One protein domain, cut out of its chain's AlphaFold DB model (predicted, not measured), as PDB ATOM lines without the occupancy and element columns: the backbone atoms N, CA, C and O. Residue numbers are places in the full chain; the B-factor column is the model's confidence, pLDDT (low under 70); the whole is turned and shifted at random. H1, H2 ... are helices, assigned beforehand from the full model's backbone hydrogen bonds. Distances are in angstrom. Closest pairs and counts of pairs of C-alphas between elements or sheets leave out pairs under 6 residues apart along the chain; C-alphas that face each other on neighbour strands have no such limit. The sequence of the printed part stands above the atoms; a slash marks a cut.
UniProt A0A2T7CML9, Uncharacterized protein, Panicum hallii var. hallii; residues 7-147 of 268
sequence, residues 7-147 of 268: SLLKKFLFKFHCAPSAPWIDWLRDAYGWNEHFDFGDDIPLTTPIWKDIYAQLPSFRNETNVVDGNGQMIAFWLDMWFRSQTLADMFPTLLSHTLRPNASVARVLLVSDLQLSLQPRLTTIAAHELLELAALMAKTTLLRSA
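What this domain is: This is residues 7 to 147 of the 268 residues of an uncharacterized protein of Panicum hallii var. hallii (UniProt A0A2T7CML9). One long helix, H8, runs along one end of the domain, and a cluster of helices, H1 with H3 and H4 on it and H2 near, makes the opposite end; between them lies a middle of loops and short helices, H5, H6 and H7. H6 packs on the first part of H8, while the long loop of residues 65 to 87 leads from H4 through the middle to H5. The printed part has 141 residues with eight named helices, H1 to H8 in order along the chain, and no named strand; the class is all helix. It is compact, with a radius of gyration of the C-alphas of 15.5 A, and rounded, spanning 42 by 36 by 26 A.

How they stand to each other: H8, residues 125 to 145, touches H6, residues 93 to 97, with its residues 126 to 131 alone; the closest C-alphas are those of Leu 95 and Ala 127, 4.4 A apart. H5, residues 88 to 91, is close to H6 but not clearly touching, the closest C-alphas being those of Ala 89 and Leu 96, 6.1 A apart. H7, residues 106 to 109, touches no helix, and its centre is the nearest to the mean of the C-alphas, at 7.5 A. At the other end H1, residues 7 to 18, touches H3, residues 49 to 56, with its residues 9 to 13 alone, closest at the C-alphas of Leu 9 and Ile 54, 5.3 A apart, and about perpendicular at 81 degrees. H1 also touches H4, residues 58 to 64, with its residues 10 to 13 alone, closest at the C-alphas of Lys 10 and Phe 61, 6.4 A apart, and about perpendicular at 84 degrees. H3 and H4 meet only through their link. H2, residues 23 to 32, is close to H1 but not clearly touching, with the C-alphas of Phe 16 and Ile 25 closest at 7.4 A, and only just about perpendicular at 71 degrees. H8 is apart from H1, H2, H3 and H4. Every O i to N i+4 pair is within hydrogen-bond range in H1, H2, H3, H4, H6 and H8; H5 and H7 are too short for such a pair.

Where its parts are: H8 is 30.3 A from C-alpha 125 at (217.614, 161.459, 247.302) to C-alpha 145 at (245.202, 168.163, 258.003). H1 begins at C-alpha 7, (227.596, 191.572, 275.690), and is 16.0 A long. H2 measures 14.1 A and H3 10.6 A.

The domain as a whole: The C-alphas of Pro 23 and Thr 125 are the two farthest apart, at 46.4 A. The printed part has no cut. The links H2 to H3, H4 to H5 and H7 to H8 are long. The mean pLDDT of the printed part is 81.0; residues 19 to 20, 45 to 46, 66 to 71 and 141 to 147 are under 70.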
ATOM      1  N   SER A   7     226.141 191.797 275.676       75.62
ATOM      2  CA  SER A   7     227.596 191.572 275.690       75.62
ATOM      3  C   SER A   7     228.047 190.724 276.866       75.62
ATOM      4  O   SER A   7     228.976 189.935 276.730       75.62
ATOM      5  N   LEU A   8     227.422 190.886 278.035       73.88
ATOM      6  CA  LEU A   8     227.778 190.099 279.210       73.88
ATOM      7  C   LEU A   8     227.427 188.620 279.010       73.88
ATOM      8  O   LEU A   8     228.227 187.756 279.362       73.88
ATOM      9  N   LEU A   9     226.276 188.340 278.395       81.19
ATOM     10  CA  LEU A   9     225.846 186.981 278.052       81.19
ATOM     11  C   LEU A   9     226.770 186.356 276.993       81.19
ATOM     12  O   LEU A   9     227.253 185.243 277.180       81.19
ATOM     13  N   LYS A  10     227.123 187.099 275.936       78.12
ATOM     14  CA  LYS A  10     228.098 186.645 274.925       78.12
ATOM     15  C   LYS A  10     229.509 186.464 275.491       78.12
ATOM     16  O   LYS A  10     230.213 185.530 275.124       78.12
ATOM     17  N   LYS A  11     229.931 187.305 276.439       76.62
ATOM     18  CA  LYS A  11     231.196 187.124 277.172       76.62
ATOM     19  C   LYS A  11     231.186 185.835 277.994       76.62
ATOM     20  O   LYS A  11     232.237 185.218 278.161       76.62
ATOM     21  N   PHE A  12     230.025 185.439 278.514       80.75
ATOM     22  CA  PHE A  12     229.873 184.157 279.188       80.75
ATOM     23  C   PHE A  12     230.044 182.993 278.208       80.75
ATOM     24  O   PHE A  12     230.835 182.103 278.503       80.75
ATOM     25  N   LEU A  13     229.413 183.052 277.025       79.31
ATOM     26  CA  LEU A  13     229.642 182.086 275.939       79.31
ATOM     27  C   LEU A  13     231.133 181.984 275.599       79.31
ATOM     28  O   LEU A  13     231.714 180.910 275.691       79.31
ATOM     29  N   PHE A  14     231.797 183.109 275.330       77.44
ATOM     30  CA  PHE A  14     233.232 183.114 275.033       77.44
ATOM     31  C   PHE A  14     234.065 182.430 276.129       77.44
ATOM     32  O   PHE A  14     234.901 181.579 275.843       77.44
ATOM     33  N   LYS A  15     233.814 182.752 277.405       74.06
ATOM     34  CA  LYS A  15     234.503 182.091 278.521       74.06
ATOM     35  C   LYS A  15     234.188 180.602 278.597       74.06
ATOM     36  O   LYS A  15     235.088 179.827 278.888       74.06
ATOM     37  N   PHE A  16     232.948 180.203 278.346       75.44
ATOM     38  CA  PHE A  16     232.546 178.802 278.342       75.44
ATOM     39  C   PHE A  16     233.344 177.986 277.310       75.44
ATOM     40  O   PHE A  16     233.882 176.922 277.636       75.44
ATOM     41  N   HIS A  17     233.506 178.537 276.104       72.69
ATOM     42  CA  HIS A  17     234.273 177.916 275.023       72.69
ATOM     43  C   HIS A  17     235.793 177.954 275.262       72.69
ATOM     44  O   HIS A  17     236.464 176.958 275.010       72.69
ATOM     45  N   CYS A  18     236.344 179.056 275.782       71.69
ATOM     46  CA  CYS A  18     237.798 179.269 275.845       71.69
ATOM     47  C   CYS A  18     238.445 179.003 277.214       71.69
ATOM     48  O   CYS A  18     239.669 179.059 277.322       71.69
ATOM     49  N   ALA A  19     237.674 178.775 278.282       65.81
ATOM     50  CA  ALA A  19     238.260 178.589 279.609       65.81
ATOM     51  C   ALA A  19     239.122 177.311 279.675       65.81
ATOM     52  O   ALA A  19     238.704 176.264 279.169       65.81
ATOM     53  N   PRO A  20     240.295 177.357 280.334       68.81
ATOM     54  CA  PRO A  20     241.045 176.145 280.641       68.81
ATOM     55  C   PRO A  20     240.220 175.227 281.555       68.81
ATOM     56  O   PRO A  20     239.322 175.693 282.263       68.81
ATOM     57  N   SER A  21     240.525 173.926 281.532       72.88
ATOM     58  CA  SER A  21     239.906 172.962 282.451       72.88
ATOM     59  C   SER A  21     240.134 173.401 283.897       72.88
ATOM     60  O   SER A  21     241.226 173.808 284.300       72.88
ATOM     61  N   ALA A  22     239.046 173.378 284.651       70.19
ATOM     62  CA  ALA A  22     238.990 173.662 286.070       70.19
ATOM     63  C   ALA A  22     237.736 172.964 286.610       70.19
ATOM     64  O   ALA A  22     236.726 172.967 285.909       70.19
ATOM     65  N   PRO A  23     237.719 172.467 287.859       74.88
ATOM     66  CA  PRO A  23     236.609 171.646 288.354       74.88
ATOM     67  C   PRO A  23     235.216 172.264 288.164       74.88
ATOM     68  O   PRO A  23     234.266 171.574 287.814       74.88
ATOM     69  N   TRP A  24     235.086 173.582 288.344       70.94
ATOM     70  CA  TRP A  24     233.812 174.282 288.152       70.94
ATOM     71  C   TRP A  24     233.473 174.549 286.675       70.94
ATOM     72  O   TRP A  24     232.295 174.633 286.344       70.94
ATOM     73  N   ILE A  25     234.474 174.689 285.795       74.50
ATOM     74  CA  ILE A  25     234.286 174.801 284.340       74.50
ATOM     75  C   ILE A  25     233.862 173.452 283.773       74.50
ATOM     76  O   ILE A  25     232.932 173.400 282.978       74.50
ATOM     77  N   ASP A  26     234.515 172.381 284.209       78.31
ATOM     78  CA  ASP A  26     234.240 171.025 283.745       78.31
ATOM     79  C   ASP A  26     232.855 170.581 284.218       78.31
ATOM     80  O   ASP A  26     232.047 170.163 283.399       78.31
ATOM     81  N   TRP A  27     232.496 170.842 285.483       82.19
ATOM     82  CA  TRP A  27     231.118 170.657 285.954       82.19
ATOM     83  C   TRP A  27     230.099 171.436 285.112       82.19
ATOM     84  O   TRP A  27     229.024 170.936 284.792       82.19
ATOM     85  N   LEU A  28     230.418 172.679 284.752       77.00
ATOM     86  CA  LEU A  28     229.515 173.537 283.993       77.00
ATOM     87  C   LEU A  28     229.390 173.073 282.530       77.00
ATOM     88  O   LEU A  28     228.310 173.175 281.950       77.00
ATOM     89  N   ARG A  29     230.454 172.505 281.952       79.50
ATOM     90  CA  ARG A  29     230.430 171.813 280.654       79.50
ATOM     91  C   ARG A  29     229.651 170.505 280.715       79.50
ATOM     92  O   ARG A  29     228.881 170.250 279.802       79.50
ATOM     93  N   ASP A  30     229.755 169.743 281.792       79.44
ATOM     94  CA  ASP A  30     228.947 168.535 281.974       79.44
ATOM     95  C   ASP A  30     227.463 168.873 282.152       79.44
ATOM     96  O   ASP A  30     226.601 168.184 281.614       79.44
ATOM     97  N   ALA A  31     227.146 169.952 282.873       78.44
ATOM     98  CA  ALA A  31     225.770 170.334 283.175       78.44
ATOM     99  C   ALA A  31     225.042 171.027 282.012       78.44
ATOM    100  O   ALA A  31     223.819 170.924 281.922       78.44
ATOM    101  N   TYR A  32     225.764 171.751 281.150       78.81
ATOM    102  CA  TYR A  32     225.158 172.583 280.099       78.81
ATOM    103  C   TYR A  32     225.784 172.391 278.712       78.81
ATOM    104  O   TYR A  32     225.162 172.742 277.720       78.81
ATOM    105  N   GLY A  33     226.993 171.844 278.620       78.38
ATOM    106  CA  GLY A  33     227.756 171.658 277.385       78.38
ATOM    107  C   GLY A  33     227.397 170.416 276.579       78.38
ATOM    108  O   GLY A  33     226.295 169.883 276.646       78.38
ATOM    109  N   TRP A  34     228.370 169.970 275.784       78.12
ATOM    110  CA  TRP A  34     228.293 168.721 275.039       78.12
ATOM    111  C   TRP A  34     228.645 167.542 275.936       78.12
ATOM    112  O   TRP A  34     229.806 167.366 276.303       78.12
ATOM    113  N   ASN A  35     227.664 166.694 276.222       77.88
ATOM    114  CA  ASN A  35     227.863 165.427 276.920       77.88
ATOM    115  C   ASN A  35     227.117 164.296 276.199       77.88
ATOM    116  O   ASN A  35     226.551 164.492 275.123       77.88
ATOM    117  N   GLU A  36     227.128 163.087 276.756       75.00
ATOM    118  CA  GLU A  36     226.480 161.923 276.133       75.00
ATOM    119  C   GLU A  36     224.963 162.102 275.915       75.00
ATOM    120  O   GLU A  36     224.393 161.528 274.989       75.00
ATOM    121  N   HIS A  37     224.306 162.920 276.738       77.69
ATOM    122  CA  HIS A  37     222.851 163.013 276.833       77.69
ATOM    123  C   HIS A  37     222.283 164.207 276.053       77.69
ATOM    124  O   HIS A  37     221.219 164.083 275.454       77.69
ATOM    125  N   PHE A  38     222.990 165.337 276.009       82.56
ATOM    126  CA  PHE A  38     222.552 166.569 275.348       82.56
ATOM    127  C   PHE A  38     223.720 167.333 274.715       82.56
ATOM    128  O   PHE A  38     224.880 167.172 275.103       82.56
ATOM    129  N   ASP A  39     223.403 168.132 273.698       87.12
ATOM    130  CA  ASP A  39     224.336 169.039 273.039       87.12
ATOM    131  C   ASP A  39     224.146 170.477 273.517       87.12
ATOM    132  O   ASP A  39     223.057 170.903 273.913       87.12
ATOM    133  N   PHE A  40     225.219 171.263 273.456       84.06
ATOM    134  CA  PHE A  40     225.148 172.667 273.833       84.06
ATOM    135  C   PHE A  40     224.229 173.443 272.881       84.06
ATOM    136  O   PHE A  40     224.455 173.491 271.668       84.06
ATOM    137  N   GLY A  41     223.213 174.091 273.450       81.50
ATOM    138  CA  GLY A  41     222.157 174.773 272.702       81.50
ATOM    139  C   GLY A  41     220.891 173.939 272.492       81.50
ATOM    140  O   GLY A  41     219.952 174.447 271.880       81.50
ATOM    141  N   ASP A  42     220.839 172.703 272.998       84.62
ATOM    142  CA  ASP A  42     219.591 171.946 273.103       84.62
ATOM    143  C   ASP A  42     218.692 172.517 274.209       84.62
ATOM    144  O   ASP A  42     219.151 173.162 275.158       84.62
ATOM    145  N   ASP A  43     217.389 172.254 274.106       79.38
ATOM    146  CA  ASP A  43     216.434 172.624 275.146       79.38
ATOM    147  C   ASP A  43     216.481 171.569 276.267       79.38
ATOM    148  O   ASP A  43     215.874 170.499 276.189       79.38
ATOM    149  N   ILE A  44     217.284 171.837 277.298       77.06
ATOM    150  CA  ILE A  44     217.566 170.875 278.372       77.06
ATOM    151  C   ILE A  44     216.498 171.011 279.472       77.06
ATOM    152  O   ILE A  44     216.224 172.139 279.906       77.06
ATOM    153  N   PRO A  45     215.933 169.915 280.021       66.06
ATOM    154  CA  PRO A  45     214.917 169.988 281.081       66.06
ATOM    155  C   PRO A  45     215.351 170.761 282.339       66.06
ATOM    156  O   PRO A  45     214.520 171.345 283.029       66.06
ATOM    157  N   LEU A  46     216.658 170.797 282.621       66.88
ATOM    158  CA  LEU A  46     217.258 171.477 283.775       66.88
ATOM    159  C   LEU A  46     217.756 172.903 283.457       66.88
ATOM    160  O   LEU A  46     218.452 173.509 284.272       66.88
ATOM    161  N   THR A  47     217.417 173.464 282.289       78.19
ATOM    162  CA  THR A  47     217.929 174.780 281.873       78.19
ATOM    163  C   THR A  47     217.402 175.890 282.783       78.19
ATOM    164  O   THR A  47     216.204 176.182 282.827       78.19
ATOM    165  N   THR A  48     218.316 176.563 283.485       79.31
ATOM    166  CA  THR A  48     217.980 177.705 284.346       79.31
ATOM    167  C   THR A  48     217.613 178.936 283.507       79.31
ATOM    168  O   THR A  48     218.049 179.053 282.360       79.31
ATOM    169  N   PRO A  49     216.865 179.916 284.053       82.50
ATOM    170  CA  PRO A  49     216.530 181.142 283.323       82.50
ATOM    171  C   PRO A  49     217.753 181.888 282.766       82.50
ATOM    172  O   PRO A  49     217.696 182.425 281.667       82.50
ATOM    173  N   ILE A  50     218.873 181.870 283.499       78.56
ATOM    174  CA  ILE A  50     220.135 182.485 283.066       78.56
ATOM    175  C   ILE A  50     220.696 181.751 281.846       78.56
ATOM    176  O   ILE A  50     221.119 182.388 280.887       78.56
ATOM    177  N   TRP A  51     220.664 180.419 281.847       80.75
ATOM    178  CA  TRP A  51     221.121 179.632 280.704       80.75
ATOM    179  C   TRP A  51     220.217 179.764 279.487       80.75
ATOM    180  O   TRP A  51     220.732 179.852 278.377       80.75
ATOM    181  N   LYS A  52     218.901 179.906 279.679       83.19
ATOM    182  CA  LYS A  52     217.986 180.254 278.581       83.19
ATOM    183  C   LYS A  52     218.373 181.584 277.935       83.19
ATOM    184  O   LYS A  52     218.400 181.689 276.713       83.19
ATOM    185  N   ASP A  53     218.733 182.583 278.742       84.06
ATOM    186  CA  ASP A  53     219.196 183.874 278.224       84.06
ATOM    187  C   ASP A  53     220.533 183.772 277.485       84.06
ATOM    188  O   ASP A  53     220.722 184.440 276.469       84.06
ATOM    189  N   ILE A  54     221.456 182.946 277.988       82.75
ATOM    190  CA  ILE A  54     222.753 182.681 277.358       82.75
ATOM    191  C   ILE A  54     222.556 181.963 276.013       82.75
ATOM    192  O   ILE A  54     223.092 182.419 275.005       82.75
ATOM    193  N   TYR A  55     221.743 180.902 275.966       85.62
ATOM    194  CA  TYR A  55     221.426 180.162 274.737       85.62
ATOM    195  C   TYR A  55     220.699 181.017 273.709       85.62
ATOM    196  O   TYR A  55     220.985 180.910 272.520       85.62
ATOM    197  N   ALA A  56     219.845 181.944 274.145       86.88
ATOM    198  CA  ALA A  56     219.220 182.901 273.239       86.88
ATOM    199  C   ALA A  56     220.245 183.782 272.497       86.88
ATOM    200  O   ALA A  56     219.935 184.308 271.430       86.88
ATOM    201  N   GLN A  57     221.465 183.947 273.029       86.06
ATOM    202  CA  GLN A  57     222.542 184.668 272.343       86.06
ATOM    203  C   GLN A  57     223.401 183.773 271.442       86.06
ATOM    204  O   GLN A  57     224.210 184.301 270.680       86.06
ATOM    205  N   LEU A  58     223.240 182.447 271.503       85.38
ATOM    206  CA  LEU A  58     224.090 181.493 270.796       85.38
ATOM    207  C   LEU A  58     224.067 181.675 269.267       85.38
ATOM    208  O   LEU A  58     225.151 181.738 268.695       85.38
ATOM    209  N   PRO A  59     222.916 181.860 268.583       85.62
ATOM    210  CA  PRO A  59     222.913 182.061 267.128       85.62
ATOM    211  C   PRO A  59     223.711 183.297 266.691       85.62
ATOM    212  O   PRO A  59     224.522 183.234 265.774       85.62
ATOM    213  N   SER A  60     223.525 184.417 267.396       82.31
ATOM    214  CA  SER A  60     224.259 185.660 267.136       82.31
ATOM    215  C   SER A  60     225.747 185.503 267.450       82.31
ATOM    216  O   SER A  60     226.581 185.946 266.672       82.31
ATOM    217  N   PHE A  61     226.093 184.813 268.539       82.06
ATOM    218  CA  PHE A  61     227.481 184.513 268.885       82.06
ATOM    219  C   PHE A  61     228.181 183.658 267.814       82.06
ATOM    220  O   PHE A  61     229.307 183.969 267.436       82.06
ATOM    221  N   ARG A  62     227.514 182.625 267.283       82.25
ATOM    222  CA  ARG A  62     228.044 181.764 266.209       82.25
ATOM    223  C   ARG A  62     228.322 182.536 264.922       82.25
ATOM    224  O   ARG A  62     229.352 182.333 264.298       82.25
ATOM    225  N   ASN A  63     227.435 183.461 264.562       76.00
ATOM    226  CA  ASN A  63     227.603 184.303 263.376       76.00
ATOM    227  C   ASN A  63     228.750 185.326 263.515       76.00
ATOM    228  O   ASN A  63     229.290 185.811 262.527       76.00
ATOM    229  N   GLU A  64     229.114 185.678 264.747       71.69
ATOM    230  CA  GLU A  64     230.138 186.687 265.048       71.69
ATOM    231  C   GLU A  64     231.521 186.082 265.313       71.69
ATOM    232  O   GLU A  64     232.525 186.798 265.298       71.69
ATOM    233  N   THR A  65     231.593 184.776 265.580       70.00
ATOM    234  CA  THR A  65     232.826 184.108 265.996       70.00
ATOM    235  C   THR A  65     233.284 183.093 264.957       70.00
ATOM    236  O   THR A  65     232.546 182.202 264.553       70.00
ATOM    237  N   ASN A  66     234.544 183.216 264.540       65.38
ATOM    238  CA  ASN A  66     235.224 182.164 263.794       65.38
ATOM    239  C   ASN A  66     235.884 181.234 264.802       65.38
ATOM    240  O   ASN A  66     236.640 181.694 265.664       65.38
ATOM    241  N   VAL A  67     235.598 179.939 264.709       62.38
ATOM    242  CA  VAL A  67     236.140 178.979 265.662       62.38
ATOM    243  C   VAL A  67     237.467 178.457 265.129       62.38
ATOM    244  O   VAL A  67     237.511 177.727 264.141       62.38
ATOM    245  N   VAL A  68     238.556 178.874 265.774       52.09
ATOM    246  CA  VAL A  68     239.924 178.475 265.428       52.09
ATOM    247  C   VAL A  68     240.365 177.343 266.351       52.09
ATOM    248  O   VAL A  68     240.164 177.425 267.558       52.09
ATOM    249  N   ASP A  69     240.924 176.305 265.729       51.44
ATOM    250  CA  ASP A  69     241.639 175.138 266.257       51.44
ATOM    251  C   ASP A  69     241.475 174.759 267.746       51.44
ATOM    252  O   ASP A  69     241.857 175.460 268.679       51.44
ATOM    253  N   GLY A  70     241.003 173.527 267.944       58.66
ATOM    254  CA  GLY A  70     240.901 172.827 269.220       58.66
ATOM    255  C   GLY A  70     240.505 171.367 268.981       58.66
ATOM    256  O   GLY A  70     240.358 170.935 267.837       58.66
ATOM    257  N   ASN A  71     240.271 170.593 270.042       66.06
ATOM    258  CA  ASN A  71     239.867 169.181 269.931       66.06
ATOM    259  C   ASN A  71     238.446 168.966 269.357       66.06
ATOM    260  O   ASN A  71     237.980 167.834 269.307       66.06
ATOM    261  N   GLY A  72     237.743 170.033 268.955       72.62
ATOM    262  CA  GLY A  72     236.409 169.984 268.355       72.62
ATOM    263  C   GLY A  72     235.258 169.730 269.333       72.62
ATOM    264  O   GLY A  72     234.115 169.653 268.890       72.62
ATOM    265  N   GLN A  73     235.514 169.582 270.638       73.44
ATOM    266  CA  GLN A  73     234.464 169.234 271.609       73.44
ATOM    267  C   GLN A  73     233.480 170.379 271.852       73.44
ATOM    268  O   GLN A  73     232.308 170.132 272.110       73.44
ATOM    269  N   MET A  74     233.955 171.618 271.735       74.56
ATOM    270  CA  MET A  74     233.195 172.836 272.030       74.56
ATOM    271  C   MET A  74     232.775 173.585 270.760       74.56
ATOM    272  O   MET A  74     232.679 174.810 270.779       74.56
ATOM    273  N   ILE A  75     232.608 172.855 269.655       80.88
ATOM    274  CA  ILE A  75     232.322 173.392 268.321       80.88
ATOM    275  C   ILE A  75     231.147 172.613 267.742       80.88
ATOM    276  O   ILE A  75     231.265 171.400 267.583       80.88
ATOM    277  N   ALA A  76     230.040 173.271 267.408       88.19
ATOM    278  CA  ALA A  76     228.910 172.644 266.732       88.19
ATOM    279  C   ALA A  76     229.267 172.326 265.277       88.19
ATOM    280  O   ALA A  76     229.599 173.220 264.499       88.19
ATOM    281  N   PHE A  77     229.148 171.057 264.893       90.62
ATOM    282  CA  PHE A  77     229.514 170.571 263.566       90.62
ATOM    283  C   PHE A  77     228.772 171.315 262.456       90.62
ATOM    284  O   PHE A  77     229.384 171.754 261.489       90.62
ATOM    285  N   TRP A  78     227.465 171.509 262.605       92.75
ATOM    286  CA  TRP A  78     226.661 172.152 261.572       92.75
ATOM    287  C   TRP A  78     226.677 173.674 261.642       92.75
ATOM    288  O   TRP A  78     226.669 174.329 260.605       92.75
ATOM    289  N   LEU A  79     226.669 174.221 262.858       90.56
ATOM    290  CA  LEU A  79     226.217 175.589 263.118       90.56
ATOM    291  C   LEU A  79     227.355 176.585 263.364       90.56
ATOM    292  O   LEU A  79     227.111 177.787 263.307       90.56
ATOM    293  N   ASP A  80     228.576 176.112 263.621       85.31
ATOM    294  CA  ASP A  80     229.737 176.982 263.825       85.31
ATOM    295  C   ASP A  80     230.568 177.115 262.538       85.31
ATOM    296  O   ASP A  80     230.677 176.186 261.733       85.31
ATOM    297  N   MET A  81     231.221 178.266 262.357       81.81
ATOM    298  CA  MET A  81     232.156 178.510 261.251       81.81
ATOM    299  C   MET A  81     233.544 177.941 261.570       81.81
ATOM    300  O   MET A  81     234.488 178.674 261.863       81.81
ATOM    301  N   TRP A  82     233.661 176.613 261.541       81.38
ATOM    302  CA  TRP A  82     234.935 175.894 261.718       81.38
ATOM    303  C   TRP A  82     235.458 175.274 260.413       81.38
ATOM    304  O   TRP A  82     236.573 174.752 260.361       81.38
ATOM    305  N   PHE A  83     234.662 175.334 259.343       77.44
ATOM    306  CA  PHE A  83     234.999 174.803 258.031       77.44
ATOM    307  C   PHE A  83     234.919 175.906 256.967       77.44
ATOM    308  O   PHE A  83     233.837 176.331 256.578       77.44
ATOM    309  N   ARG A  84     236.072 176.341 256.441       73.25
ATOM    310  CA  ARG A  84     236.169 177.423 255.436       73.25
ATOM    311  C   ARG A  84     235.508 178.729 255.926       73.25
ATOM    312  O   ARG A  84     235.782 179.151 257.041       73.25
ATOM    313  N   SER A  85     234.731 179.399 255.070       77.69
ATOM    314  CA  SER A  85     234.157 180.737 255.281       77.69
ATOM    315  C   SER A  85     232.630 180.746 255.427       77.69
ATOM    316  O   SER A  85     232.030 181.812 255.348       77.69
ATOM    317  N   GLN A  86     231.994 179.581 255.562       82.00
ATOM    318  CA  GLN A  86     230.547 179.440 255.756       82.00
ATOM    319  C   GLN A  86     230.249 178.193 256.591       82.00
ATOM    320  O   GLN A  86     231.096 177.307 256.700       82.00
ATOM    321  N   THR A  87     229.057 178.103 257.177       89.06
ATOM    322  CA  THR A  87     228.693 176.940 257.995       89.06
ATOM    323  C   THR A  87     228.392 175.712 257.129       89.06
ATOM    324  O   THR A  87     228.042 175.819 255.949       89.06
ATOM    325  N   LEU A  88     228.512 174.513 257.713       91.62
ATOM    326  CA  LEU A  88     228.079 173.275 257.053       91.62
ATOM    327  C   LEU A  88     226.558 173.208 256.909       91.62
ATOM    328  O   LEU A  88     226.077 172.634 255.936       91.62
ATOM    329  N   ALA A  89     225.823 173.845 257.822       93.62
ATOM    330  CA  ALA A  89     224.383 174.031 257.717       93.62
ATOM    331  C   ALA A  89     223.983 174.782 256.437       93.62
ATOM    332  O   ALA A  89     223.043 174.368 255.763       93.62
ATOM    333  N   ASP A  90     224.719 175.836 256.074       92.25
ATOM    334  CA  ASP A  90     224.442 176.610 254.857       92.25
ATOM    335  C   ASP A  90     224.828 175.851 253.580       92.25
ATOM    336  O   ASP A  90     224.207 176.041 252.537       92.25
ATOM    337  N   MET A  91     225.865 175.005 253.638       93.50
ATOM    338  CA  MET A  91     226.299 174.200 252.487       93.50
ATOM    339  C   MET A  91     225.384 173.003 252.215       93.50
ATOM    340  O   MET A  91     225.157 172.679 251.053       93.50
ATOM    341  N   PHE A  92     224.877 172.354 253.265       95.88
ATOM    342  CA  PHE A  92     224.111 171.107 253.172       95.88
ATOM    343  C   PHE A  92     222.774 171.205 253.932       95.88
ATOM    344  O   PHE A  92     222.540 170.476 254.906       95.88
ATOM    345  N   PRO A  93     221.882 172.136 253.537       96.38
ATOM    346  CA  PRO A  93     220.652 172.408 254.276       96.38
ATOM    347  C   PRO A  93     219.670 171.227 254.239       96.38
ATOM    348  O   PRO A  93     218.922 171.007 255.199       96.38
ATOM    349  N   THR A  94     219.667 170.431 253.163       96.50
ATOM    350  CA  THR A  94     218.754 169.287 253.032       96.50
ATOM    351  C   THR A  94     219.169 168.160 253.966       96.50
ATOM    352  O   THR A  94     218.322 167.568 254.637       96.50
ATOM    353  N   LEU A  95     220.462 167.876 254.069       96.50
ATOM    354  CA  LEU A  95     221.021 166.892 254.985       96.50
ATOM    355  C   LEU A  95     220.859 167.328 256.443       96.50
ATOM    356  O   LEU A  95     220.473 166.513 257.284       96.50
ATOM    357  N   LEU A  96     221.058 168.617 256.736       96.00
ATOM    358  CA  LEU A  96     220.782 169.170 258.061       96.00
ATOM    359  C   LEU A  96     219.330 168.917 258.484       96.00
ATOM    360  O   LEU A  96     219.091 168.506 259.616       96.00
ATOM    361  N   SER A  97     218.358 169.084 257.582       95.81
ATOM    362  CA  SER A  97     216.941 168.829 257.905       95.81
ATOM    363  C   SER A  97     216.640 167.370 258.293       95.81
ATOM    364  O   SER A  97     215.635 167.100 258.951       95.81
ATOM    365  N   HIS A  98     217.528 166.431 257.941       95.38
ATOM    366  CA  HIS A  98     217.442 165.015 258.315       95.38
ATOM    367  C   HIS A  98     218.306 164.662 259.536       95.38
ATOM    368  O   HIS A  98     218.314 163.509 259.967       95.38
ATOM    369  N   THR A  99     219.038 165.622 260.099       94.56
ATOM    370  CA  THR A  99     219.900 165.435 261.271       94.56
ATOM    371  C   THR A  99     219.067 165.503 262.551       94.56
ATOM    372  O   THR A  99     218.362 166.478 262.791       94.56
ATOM    373  N   LEU A 100     219.168 164.486 263.410       92.81
ATOM    374  CA  LEU A 100     218.464 164.443 264.701       92.81
ATOM    375  C   LEU A 100     219.172 165.257 265.790       92.81
ATOM    376  O   LEU A 100     218.540 165.649 266.767       92.81
ATOM    377  N   ARG A 101     220.480 165.499 265.637       92.06
ATOM    378  CA  ARG A 101     221.315 166.251 266.586       92.06
ATOM    379  C   ARG A 101     222.047 167.410 265.891       92.06
ATOM    380  O   ARG A 101     223.252 167.322 265.656       92.06
ATOM    381  N   PRO A 102     221.352 168.502 265.521       92.69
ATOM    382  CA  PRO A 102     221.956 169.613 264.776       92.69
ATOM    383  C   PRO A 102     223.037 170.361 265.569       92.69
ATOM    384  O   PRO A 102     223.947 170.939 264.978       92.69
ATOM    385  N   ASN A 103     222.978 170.323 266.903       92.00
ATOM    386  CA  ASN A 103     223.999 170.906 267.767       92.00
ATOM    387  C   ASN A 103     225.197 169.974 268.015       92.00
ATOM    388  O   ASN A 103     226.100 170.393 268.726       92.00
ATOM    389  N   ALA A 104     225.252 168.750 267.470       90.62
ATOM    390  CA  ALA A 104     226.334 167.796 267.744       90.62
ATOM    391  C   ALA A 104     227.733 168.400 267.525       90.62
ATOM    392  O   ALA A 104     227.947 169.177 266.593       90.62
ATOM    393  N   SER A 105     228.694 168.041 268.383       88.12
ATOM    394  CA  SER A 105     230.042 168.608 268.305       88.12
ATOM    395  C   SER A 105     230.880 168.017 267.171       88.12
ATOM    396  O   SER A 105     230.718 166.854 266.796       88.12
ATOM    397  N   VAL A 106     231.842 168.793 266.669       86.88
ATOM    398  CA  VAL A 106     232.824 168.343 265.668       86.88
ATOM    399  C   VAL A 106     233.584 167.113 266.161       86.88
ATOM    400  O   VAL A 106     233.739 166.156 265.409       86.88
ATOM    401  N   ALA A 107     234.010 167.109 267.430       84.25
ATOM    402  CA  ALA A 107     234.715 165.975 268.029       84.25
ATOM    403  C   ALA A 107     233.901 164.685 267.967       84.25
ATOM    404  O   ALA A 107     234.459 163.630 267.688       84.25
ATOM    405  N   ARG A 108     232.590 164.765 268.224       86.31
ATOM    406  CA  ARG A 108     231.706 163.599 268.165       86.31
ATOM    407  C   ARG A 108     231.512 163.129 266.734       86.31
ATOM    408  O   ARG A 108     231.684 161.948 266.458       86.31
ATOM    409  N   VAL A 109     231.158 164.047 265.836       88.12
ATOM    410  CA  VAL A 109     230.844 163.699 264.446       88.12
ATOM    411  C   VAL A 109     232.052 163.073 263.751       88.12
ATOM    412  O   VAL A 109     231.888 162.106 263.013       88.12
ATOM    413  N   LEU A 110     233.256 163.584 264.023       86.38
ATOM    414  CA  LEU A 110     234.509 163.116 263.425       86.38
ATOM    415  C   LEU A 110     235.218 162.013 264.230       86.38
ATOM    416  O   LEU A 110     236.340 161.648 263.883       86.38
ATOM    417  N   LEU A 111     234.615 161.493 265.308       81.38
ATOM    418  CA  LEU A 111     235.255 160.492 266.174       81.38
ATOM    419  C   LEU A 111     235.546 159.173 265.442       81.38
ATOM    420  O   LEU A 111     236.495 158.466 265.769       81.38
ATOM    421  N   VAL A 112     234.707 158.836 264.465       76.62
ATOM    422  CA  VAL A 112     234.784 157.609 263.670       76.62
ATOM    423  C   VAL A 112     234.859 157.954 262.185       76.62
ATOM    424  O   VAL A 112     234.480 159.046 261.769       76.62
ATOM    425  N   SER A 113     235.342 157.006 261.380       71.56
ATOM    426  CA  SER A 113     235.495 157.178 259.931       71.56
ATOM    427  C   SER A 113     234.169 157.472 259.221       71.56
ATOM    428  O   SER A 113     234.140 158.276 258.292       71.56
ATOM    429  N   ASP A 114     233.077 156.873 259.700       76.56
ATOM    430  CA  ASP A 114     231.725 157.115 259.204       76.56
ATOM    431  C   ASP A 114     231.059 158.203 260.053       76.56
ATOM    432  O   ASP A 114     230.584 157.928 261.155       76.56
ATOM    433  N   LEU A 115     231.058 159.445 259.553       85.19
ATOM    434  CA  LEU A 115     230.550 160.646 260.238       85.19
ATOM    435  C   LEU A 115     229.300 160.364 261.101       85.19
ATOM    436  O   LEU A 115     228.240 160.011 260.580       85.19
ATOM    437  N   GLN A 116     229.384 160.579 262.420       87.62
ATOM    438  CA  GLN A 116     228.264 160.354 263.349       87.62
ATOM    439  C   GLN A 116     227.243 161.497 263.317       87.62
ATOM    440  O   GLN A 116     227.090 162.255 264.270       87.62
ATOM    441  N   LEU A 117     226.515 161.616 262.208       88.94
ATOM    442  CA  LEU A 117     225.552 162.699 261.986       88.94
ATOM    443  C   LEU A 117     224.182 162.468 262.642       88.94
ATOM    444  O   LEU A 117     223.334 163.348 262.578       88.94
ATOM    445  N   SER A 118     223.940 161.307 263.262       91.31
ATOM    446  CA  SER A 118     222.643 160.962 263.875       91.31
ATOM    447  C   SER A 118     221.461 161.254 262.934       91.31
ATOM    448  O   SER A 118     220.589 162.059 263.248       91.31
ATOM    449  N   LEU A 119     221.455 160.647 261.747       93.19
ATOM    450  CA  LEU A 119     220.451 160.923 260.716       93.19
ATOM    451  C   LEU A 119     219.140 160.165 260.955       93.19
ATOM    452  O   LEU A 119     219.117 159.085 261.549       93.19
ATOM    453  N   GLN A 120     218.044 160.708 260.431       92.62
ATOM    454  CA  GLN A 120     216.777 159.993 260.325       92.62
ATOM    455  C   GLN A 120     216.923 158.723 259.459       92.62
ATOM    456  O   GLN A 120     217.673 158.735 258.482       92.62
ATOM    457  N   PRO A 121     216.157 157.647 259.734       89.19
ATOM    458  CA  PRO A 121     216.284 156.380 259.003       89.19
ATOM    459  C   PRO A 121     216.007 156.468 257.496       89.19
ATOM    460  O   PRO A 121     216.444 155.607 256.738       89.19
ATOM    461  N   ARG A 122     215.230 157.464 257.054       92.50
ATOM    462  CA  ARG A 122     214.876 157.665 255.647       92.50
ATOM    463  C   ARG A 122     215.410 159.008 255.185       92.50
ATOM    464  O   ARG A 122     214.937 160.041 255.644       92.50
ATOM    465  N   LEU A 123     216.359 158.970 254.257       93.44
ATOM    466  CA  LEU A 123     216.866 160.153 253.576       93.44
ATOM    467  C   LEU A 123     216.132 160.348 252.253       93.44
ATOM    468  O   LEU A 123     215.827 159.385 251.546       93.44
ATOM    469  N   THR A 124     215.889 161.604 251.892       96.19
ATOM    470  CA  THR A 124     215.557 161.942 250.507       96.19
ATOM    471  C   THR A 124     216.767 161.718 249.602       96.19
ATOM    472  O   THR A 124     217.912 161.708 250.055       96.19
ATOM    473  N   THR A 125     216.535 161.588 248.295       95.81
ATOM    474  CA  THR A 125     217.614 161.459 247.302       95.81
ATOM    475  C   THR A 125     218.598 162.630 247.359       95.81
ATOM    476  O   THR A 125     219.800 162.422 247.234       95.81
ATOM    477  N   ILE A 126     218.101 163.847 247.608       96.44
ATOM    478  CA  ILE A 126     218.931 165.053 247.736       96.44
ATOM    479  C   ILE A 126     219.785 164.984 249.008       96.44
ATOM    480  O   ILE A 126     220.992 165.183 248.935       96.44
ATOM    481  N   ALA A 127     219.202 164.622 250.159       95.12
ATOM    482  CA  ALA A 127     219.961 164.475 251.403       95.12
ATOM    483  C   ALA A 127     221.020 163.362 251.315       95.12
ATOM    484  O   ALA A 127     222.123 163.514 251.831       95.12
ATOM    485  N   ALA A 128     220.714 162.253 250.631       94.94
ATOM    486  CA  ALA A 128     221.681 161.186 250.382       94.94
ATOM    487  C   ALA A 128     222.847 161.654 249.491       94.94
ATOM    488  O   ALA A 128     223.989 161.260 249.718       94.94
ATOM    489  N   HIS A 129     222.574 162.514 248.507       96.31
ATOM    490  CA  HIS A 129     223.609 163.121 247.673       96.31
ATOM    491  C   HIS A 129     224.497 164.084 248.475       96.31
ATOM    492  O   HIS A 129     225.717 163.938 248.461       96.31
ATOM    493  N   GLU A 130     223.895 164.998 249.242       96.94
ATOM    494  CA  GLU A 130     224.626 165.907 250.137       96.94
ATOM    495  C   GLU A 130     225.493 165.138 251.153       96.94
ATOM    496  O   GLU A 130     226.604 165.560 251.465       96.94
ATOM    497  N   LEU A 131     225.037 163.972 251.631       94.88
ATOM    498  CA  LEU A 131     225.817 163.118 252.533       94.88
ATOM    499  C   LEU A 131     227.080 162.565 251.866       94.88
ATOM    500  O   LEU A 131     228.142 162.550 252.489       94.88
ATOM    501  N   LEU A 132     226.982 162.130 250.608       94.00
ATOM    502  CA  LEU A 132     228.136 161.655 249.842       94.00
ATOM    503  C   LEU A 132     229.142 162.785 249.593       94.00
ATOM    504  O   LEU A 132     230.345 162.584 249.765       94.00
ATOM    505  N   GLU A 133     228.658 163.976 249.236       94.31
ATOM    506  CA  GLU A 133     229.501 165.159 249.050       94.31
ATOM    507  C   GLU A 133     230.211 165.556 250.346       94.31
ATOM    508  O   GLU A 133     231.428 165.766 250.347       94.31
ATOM    509  N   LEU A 134     229.481 165.598 251.464       93.38
ATOM    510  CA  LEU A 134     230.036 165.897 252.778       93.38
ATOM    511  C   LEU A 134     231.098 164.870 253.188       93.38
ATOM    512  O   LEU A 134     232.180 165.256 253.631       93.38
ATOM    513  N   ALA A 135     230.828 163.573 253.020       91.31
ATOM    514  CA  ALA A 135     231.775 162.511 253.353       91.31
ATOM    515  C   ALA A 135     233.068 162.624 252.529       91.31
ATOM    516  O   ALA A 135     234.167 162.580 253.086       91.31
ATOM    517  N   ALA A 136     232.955 162.857 251.216       89.38
ATOM    518  CA  ALA A 136     234.107 163.078 250.345       89.38
ATOM    519  C   ALA A 136     234.903 164.331 250.752       89.38
ATOM    520  O   ALA A 136     236.140 164.330 250.755       89.38
ATOM    521  N   LEU A 137     234.200 165.400 251.135       88.81
ATOM    522  CA  LEU A 137     234.801 166.650 251.583       88.81
ATOM    523  C   LEU A 137     235.570 166.476 252.900       88.81
ATOM    524  O   LEU A 137     236.707 166.944 252.993       88.81
ATOM    525  N   MET A 138     234.990 165.772 253.878       86.81
ATOM    526  CA  MET A 138     235.619 165.473 255.171       86.81
ATOM    527  C   MET A 138     236.810 164.515 255.038       86.81
ATOM    528  O   MET A 138     237.839 164.698 255.697       86.81
ATOM    529  N   ALA A 139     236.724 163.530 254.140       82.62
ATOM    530  CA  ALA A 139     237.848 162.651 253.825       82.62
ATOM    531  C   ALA A 139     239.028 163.454 253.247       82.62
ATOM    532  O   ALA A 139     240.168 163.312 253.694       82.62
ATOM    533  N   LYS A 140     238.753 164.375 252.314       78.00
ATOM    534  CA  LYS A 140     239.774 165.245 251.715       78.00
ATOM    535  C   LYS A 140     240.422 166.185 252.735       78.00
ATOM    536  O   LYS A 140     241.633 166.388 252.685       78.00
ATOM    537  N   THR A 141     239.655 166.770 253.654       69.25
ATOM    538  CA  THR A 141     240.212 167.675 254.672       69.25
ATOM    539  C   THR A 141     240.984 166.956 255.766       69.25
ATOM    540  O   THR A 141     241.964 167.510 256.255       69.25
ATOM    541  N   THR A 142     240.623 165.719 256.104       64.25
ATOM    542  CA  THR A 142     241.406 164.891 257.038       64.25
ATOM    543  C   THR A 142     242.780 164.549 256.450       64.25
ATOM    544  O   THR A 142     243.789 164.672 257.141       64.25
ATOM    545  N   LEU A 143     242.841 164.237 255.149       51.00
ATOM    546  CA  LEU A 143     244.095 164.012 254.416       51.00
ATOM    547  C   LEU A 143     244.944 165.285 254.250       51.00
ATOM    548  O   LEU A 143     246.165 165.205 254.181       51.00
ATOM    549  N   LEU A 144     244.317 166.463 254.189       45.31
ATOM    550  CA  LEU A 144     245.025 167.748 254.153       45.31
ATOM    551  C   LEU A 144     245.465 168.215 255.548       45.31
ATOM    552  O   LEU A 144     246.463 168.909 255.662       45.31
ATOM    553  N   ARG A 145     244.781 167.827 256.629       43.34
ATOM    554  CA  ARG A 145     245.202 168.163 258.003       43.34
ATOM    555  C   ARG A 145     246.491 167.455 258.428       43.34
ATOM    556  O   ARG A 145     247.214 168.002 259.255       43.34
ATOM    557  N   SER A 146     246.818 166.298 257.848       36.28
ATOM    558  CA  SER A 146     248.140 165.667 258.008       36.28
ATOM    559  C   SER A 146     249.231 166.312 257.138       36.28
ATOM    560  O   SER A 146     250.414 166.066 257.364       36.28
ATOM    561  N   ALA A 147     248.853 167.175 256.191       33.06
ATOM    562  CA  ALA A 147     249.741 167.945 255.328       33.06
ATOM    563  C   ALA A 147     249.515 169.449 255.564       33.06
ATOM    564  O   ALA A 147     248.839 170.125 254.796       33.06
TER     565      ALA A 147